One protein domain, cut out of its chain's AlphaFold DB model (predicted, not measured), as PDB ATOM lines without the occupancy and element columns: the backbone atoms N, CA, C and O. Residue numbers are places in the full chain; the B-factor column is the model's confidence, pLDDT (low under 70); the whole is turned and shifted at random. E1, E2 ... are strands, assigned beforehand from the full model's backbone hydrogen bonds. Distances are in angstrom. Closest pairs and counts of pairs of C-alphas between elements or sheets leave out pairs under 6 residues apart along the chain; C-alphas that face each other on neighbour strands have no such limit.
ATOM      1  N   ARG A   2      72.733 164.996 211.347       73.94
ATOM      2  CA  ARG A   2      72.835 163.670 210.687       73.94
ATOM      3  C   ARG A   2      71.479 162.965 210.687       73.94
ATOM      4  O   ARG A   2      70.793 163.032 211.708       73.94
ATOM      5  N   THR A   3      71.120 162.293 209.597       85.25
ATOM      6  CA  THR A   3      69.974 161.371 209.554       85.25
ATOM      7  C   THR A   3      70.477 159.937 209.443       85.25
ATOM      8  O   THR A   3      71.510 159.678 208.825       85.25
ATOM      9  N   LEU A   4      69.776 159.028 210.118       91.62
ATOM     10  CA  LEU A   4      69.992 157.590 210.033       91.62
ATOM     11  C   LEU A   4      68.705 156.984 209.498       91.62
ATOM     12  O   LEU A   4      67.644 157.180 210.089       91.62
ATOM     13  N   GLU A   5      68.821 156.264 208.395       96.12
ATOM     14  CA  GLU A   5      67.708 155.598 207.728       96.12
ATOM     15  C   GLU A   5      68.014 154.104 207.670       96.12
ATOM     16  O   GLU A   5      69.128 153.702 207.338       96.12
ATOM     17  N   ILE A   6      67.053 153.269 208.062       97.12
ATOM     18  CA  ILE A   6      67.215 151.813 208.010       97.12
ATOM     19  C   ILE A   6      67.222 151.388 206.539       97.12
ATOM     20  O   ILE A   6      66.416 151.876 205.753       97.12
ATOM     21  N   CYS A   7      68.134 150.491 206.162       97.44
ATOM     22  CA  CYS A   7      68.163 149.948 204.809       97.44
ATOM     23  C   CYS A   7      66.927 149.070 204.590       97.44
ATOM     24  O   CYS A   7      66.792 148.024 205.228       97.44
ATOM     25  N   GLU A   8      66.047 149.491 203.681       97.19
ATOM     26  CA  GLU A   8      64.757 148.836 203.430       97.19
ATOM     27  C   GLU A   8      64.922 147.436 202.830       97.19
ATOM     28  O   GLU A   8      64.163 146.530 203.163       97.19
ATOM     29  N   ARG A   9      65.950 147.218 201.998       96.12
ATOM     30  CA  ARG A   9      66.205 145.910 201.379       96.12
ATOM     31  C   ARG A   9      66.451 144.824 202.414       96.12
ATOM     32  O   ARG A   9      65.875 143.749 202.305       96.12
ATOM     33  N   CYS A  10      67.328 145.075 203.384       97.00
ATOM     34  CA  CYS A  10      67.684 144.083 204.401       97.00
ATOM     35  C   CYS A  10      66.948 144.275 205.731       97.00
ATOM     36  O   CYS A  10      67.300 143.599 206.697       97.00
ATOM     37  N   ASP A  11      66.010 145.222 205.807       96.44
ATOM     38  CA  ASP A  11      65.253 145.587 207.011       96.44
ATOM     39  C   ASP A  11      66.147 145.745 208.257       96.44
ATOM     40  O   ASP A  11      65.918 145.175 209.324       96.44
ATOM     41  N   GLY A  12      67.273 146.447 208.090       96.81
ATOM     42  CA  GLY A  12      68.219 146.699 209.184       96.81
ATOM     43  C   GLY A  12      69.193 145.571 209.532       96.81
ATOM     44  O   GLY A  12      70.096 145.791 210.334       96.81
ATOM     45  N   THR A  13      69.072 144.383 208.935       95.94
ATOM     46  CA  THR A  13      69.904 143.222 209.317       95.94
ATOM     47  C   THR A  13      71.344 143.282 208.806       95.94
ATOM     48  O   THR A  13      72.222 142.645 209.383       95.94
ATOM     49  N   GLY A  14      71.590 143.992 207.701       96.31
ATOM     50  CA  GLY A  14      72.885 144.000 207.014       96.31
ATOM     51  C   GLY A  14      73.187 142.725 206.212       96.31
ATOM     52  O   GLY A  14      74.171 142.685 205.477       96.31
ATOM     53  N   ALA A  15      72.339 141.698 206.268       96.38
ATOM     54  CA  ALA A  15      72.498 140.470 205.493       96.38
ATOM     55  C   ALA A  15      71.730 140.541 204.163       96.38
ATOM     56  O   ALA A  15      70.741 141.264 204.045       96.38
ATOM     57  N   ASP A  16      72.170 139.796 203.146       96.31
ATOM     58  CA  ASP A  16      71.398 139.649 201.911       96.31
ATOM     59  C   ASP A  16      70.092 138.876 202.199       96.31
ATOM     60  O   ASP A  16      70.168 137.702 202.570       96.31
ATOM     61  N   PRO A  17      68.902 139.490 202.040       93.06
ATOM     62  CA  PRO A  17      67.622 138.834 202.323       93.06
ATOM     63  C   PRO A  17      67.265 137.728 201.319       93.06
ATOM     64  O   PRO A  17      66.378 136.925 201.592       93.06
ATOM     65  N   PHE A  18      67.918 137.683 200.152       92.56
ATOM     66  CA  PHE A  18      67.611 136.722 199.084       92.56
ATOM     67  C   PHE A  18      68.647 135.604 198.962       92.56
ATOM     68  O   PHE A  18      68.601 134.820 198.009       92.56
ATOM     69  N   GLN A  19      69.594 135.515 199.894       88.62
ATOM     70  CA  GLN A  19      70.547 134.415 199.896       88.62
ATOM     71  C   GLN A  19      69.911 133.118 200.395       88.62
ATOM     72  O   GLN A  19      69.007 133.124 201.226       88.62
ATOM     73  N   HIS A  20      70.421 131.995 199.896       84.25
ATOM     74  CA  HIS A  20      69.919 130.658 200.225       84.25
ATOM     75  C   HIS A  20      71.043 129.698 200.665       84.25
ATOM     76  O   HIS A  20      70.839 128.487 200.707       84.25
ATOM     77  N   SER A  21      72.238 130.222 200.958       87.50
ATOM     78  CA  SER A  21      73.394 129.475 201.469       87.50
ATOM     79  C   SER A  21      73.455 129.485 202.997       87.50
ATOM     80  O   SER A  21      72.892 130.363 203.642       87.50
ATOM     81  N   GLU A  22      74.179 128.522 203.578       86.31
ATOM     82  CA  GLU A  22      74.515 128.538 205.013       86.31
ATOM     83  C   GLU A  22      75.492 129.671 205.368       86.31
ATOM     84  O   GLU A  22      75.493 130.169 206.492       86.31
ATOM     85  N   GLU A  23      76.321 130.090 204.408       90.12
ATOM     86  CA  GLU A  23      77.212 131.236 204.563       90.12
ATOM     87  C   GLU A  23      76.435 132.544 204.380       90.12
ATOM     88  O   GLU A  23      75.725 132.704 203.385       90.12
ATOM     89  N   ILE A  24      76.586 133.462 205.343       89.12
ATOM     90  CA  ILE A  24      75.926 134.768 205.339       89.12
ATOM     91  C   ILE A  24      76.717 135.741 204.464       89.12
ATOM     92  O   ILE A  24      77.802 136.204 204.809       89.12
ATOM     93  N   THR A  25      76.095 136.113 203.360       95.19
ATOM     94  CA  THR A  25      76.479 137.179 202.445       95.19
ATOM     95  C   THR A  25      75.898 138.507 202.924       95.19
ATOM     96  O   THR A  25      74.772 138.567 203.434       95.19
ATOM     97  N   VAL A  26      76.662 139.584 202.754       96.88
ATOM     98  CA  VAL A  26      76.261 140.937 203.158       96.88
ATOM     99  C   VAL A  26      75.268 141.558 202.176       96.88
ATOM    100  O   VAL A  26      75.296 141.293 200.974       96.88
ATOM    101  N   CYS A  27      74.394 142.426 202.685       97.44
ATOM    102  CA  CYS A  27      73.484 143.210 201.864       97.44
ATOM    103  C   CYS A  27      74.278 144.161 200.963       97.44
ATOM    104  O   CYS A  27      75.016 145.010 201.454       97.44
ATOM    105  N   VAL A  28      74.091 144.056 199.645       96.12
ATOM    106  CA  VAL A  28      74.834 144.862 198.662       96.12
ATOM    107  C   VAL A  28      74.480 146.349 198.687       96.12
ATOM    108  O   VAL A  28      75.277 147.174 198.261       96.12
ATOM    109  N   GLU A  29      73.293 146.701 199.180       96.19
ATOM    110  CA  GLU A  29      72.794 148.078 199.156       96.19
ATOM    111  C   GLU A  29      73.386 148.924 200.284       96.19
ATOM    112  O   GLU A  29      73.863 150.030 200.051       96.19
ATOM    113  N   CYS A  30      73.427 148.375 201.498       96.56
ATOM    114  CA  CYS A  30      74.048 149.017 202.655       96.56
ATOM    115  C   CYS A  30      75.453 148.481 202.959       96.56
ATOM    116  O   CYS A  30      76.012 148.800 203.999       96.56
ATOM    117  N   SER A  31      76.018 147.639 202.087       95.88
ATOM    118  CA  SER A  31      77.339 147.011 202.265       95.88
ATOM    119  C   SER A  31      77.534 146.290 203.609       95.88
ATOM    120  O   SER A  31      78.656 146.166 204.089       95.88
ATOM    121  N   GLY A  32      76.450 145.792 204.211       96.38
ATOM    122  CA  GLY A  32      76.486 145.132 205.519       96.38
ATOM    123  C   GLY A  32      76.106 146.006 206.716       96.38
ATOM    124  O   GLY A  32      75.893 145.463 207.796       96.38
ATOM    125  N   ASP A  33      75.947 147.319 206.546       96.56
ATOM    126  CA  ASP A  33      75.743 148.245 207.670       96.56
ATOM    127  C   ASP A  33      74.314 148.231 208.236       96.56
ATOM    128  O   ASP A  33      74.062 148.714 209.339       96.56
ATOM    129  N   GLY A  34      73.344 147.738 207.462       97.19
ATOM    130  CA  GLY A  34      71.924 147.744 207.832       97.19
ATOM    131  C   GLY A  34      71.267 149.132 207.816       97.19
ATOM    132  O   GLY A  34      70.051 149.237 207.959       97.19
ATOM    133  N   CYS A  35      72.018 150.209 207.595       96.44
ATOM    134  CA  CYS A  35      71.496 151.572 207.563       96.44
ATOM    135  C   CYS A  35      72.280 152.471 206.600       96.44
ATOM    136  O   CYS A  35      73.405 152.166 206.216       96.44
ATOM    137  N   HIS A  36      71.672 153.596 206.231       94.06
ATOM    138  CA  HIS A  36      72.291 154.683 205.488       94.06
ATOM    139  C   HIS A  36      72.425 155.898 206.405       94.06
ATOM    140  O   HIS A  36      71.461 156.334 207.041       94.06
ATOM    141  N   VAL A  37      73.637 156.447 206.482       90.19
ATOM    142  CA  VAL A  37      73.916 157.651 207.270       90.19
ATOM    143  C   VAL A  37      74.145 158.816 206.321       90.19
ATOM    144  O   VAL A  37      75.129 158.841 205.583       90.19
ATOM    145  N   THR A  38      73.265 159.812 206.384       86.62
ATOM    146  CA  THR A  38      73.414 161.046 205.612       86.62
ATOM    147  C   THR A  38      73.917 162.158 206.520       86.62
ATOM    148  O   THR A  38      73.316 162.488 207.549       86.62
ATOM    149  N   TYR A  39      75.040 162.754 206.131       82.62
ATOM    150  CA  TYR A  39      75.604 163.918 206.799       82.62
ATOM    151  C   TYR A  39      75.194 165.174 206.042       82.62
ATOM    152  O   TYR A  39      75.652 165.414 204.927       82.62
ATOM    153  N   TYR A  40      74.384 166.018 206.676       73.88
ATOM    154  CA  TYR A  40      74.259 167.399 206.238       73.88
ATOM    155  C   TYR A  40      75.429 168.153 206.851       73.88
ATOM    156  O   TYR A  40      75.414 168.478 208.045       73.88
ATOM    157  N   ALA A  41      76.461 168.386 206.041       70.06
ATOM    158  CA  ALA A  41      77.405 169.441 206.342       70.06
ATOM    159  C   ALA A  41      76.587 170.732 206.367       70.06
ATOM    160  O   ALA A  41      76.128 171.213 205.332       70.06
ATOM    161  N   GLU A  42      76.365 171.282 207.557       62.34
ATOM    162  CA  GLU A  42      76.143 172.713 207.644       62.34
ATOM    163  C   GLU A  42      77.428 173.307 207.079       62.34
ATOM    164  O   GLU A  42      78.463 173.321 207.746       62.34
ATOM    165  N   LEU A  43      77.394 173.693 205.801       58.06
ATOM    166  CA  LEU A  43      78.319 174.668 205.253       58.06
ATOM    167  C   LEU A  43      78.065 175.927 206.078       58.06
ATOM    168  O   LEU A  43      77.304 176.806 205.680       58.06
ATOM    169  N   ALA A  44      78.636 175.966 207.285       53.09
ATOM    170  CA  ALA A  44      78.890 177.200 207.981       53.09
ATOM    171  C   ALA A  44      79.561 178.063 206.924       53.09
ATOM    172  O   ALA A  44      80.600 177.675 206.387       53.09
ATOM    173  N   GLN A  45      78.879 179.135 206.533       52.72
ATOM    174  CA  GLN A  45      79.407 180.141 205.634       52.72
ATOM    175  C   GLN A  45      80.746 180.594 206.219       52.72
ATOM    176  O   GLN A  45      80.798 181.430 207.114       52.72
ATOM    177  N   THR A  46      81.836 179.975 205.782       53.19
ATOM    178  CA  THR A  46      83.183 180.453 206.042       53.19
ATOM    179  C   THR A  46      83.547 181.339 204.869       53.19
ATOM    180  O   THR A  46      84.130 180.851 203.900       53.19
ATOM    181  N   ALA A  47      83.108 182.597 204.950       40.94
ATOM    182  CA  ALA A  47      83.828 183.829 204.601       40.94
ATOM    183  C   ALA A  47      82.833 184.988 204.460       40.94
ATOM    184  O   ALA A  47      81.949 184.902 203.579       40.94
TER     185      ALA A  47
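What this domain is: This is residues 2 to 47 of the 47 residues of an uncharacterized protein of Leifsonia sp. C5G2 (UniProt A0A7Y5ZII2). This is a long thin rod with little regular structure: a short two-stranded ribbon, E1 beside E2, a long looped stretch, residues 7 to 34, reaching out beyond one end of it, and a tail whose residues 42 to 47 stick out beyond the other. The printed part has 46 residues, with no named helix and two named strands, E1 then E2, in an antiparallel sheet of order E1 - E2. The class is all strand, with 10 of the 46 residues in named elements. The whole is extended, with a radius of gyration of the C-alphas of 15.2 A and spans of 56 by 14 by 9 A.

How they stand to each other: E1, residues 2 to 6, and E2, residues 35 to 39, form a hairpin with a long link; their directions differ by 163 degrees. C-alphas 6 and 35 face each other at 4.3 A. N 3 and O 38, 3.0 A, and N 36 and O 5, 2.8 A, are within hydrogen-bond range.

Where its parts are: E1 begins at C-alpha 2 (72.835, 163.670, 210.687) and measures 13.4 A from first to last C-alpha. E2 measures 13.0 A and ends at C-alpha 39 (75.604, 163.918, 206.799).

The domain as a whole: The C-alphas farthest apart, those of Glu 22 and Ala 47, are 56.1 A apart. The printed part has no cut. Residues 42 to 47 stand free and have pLDDT under 70.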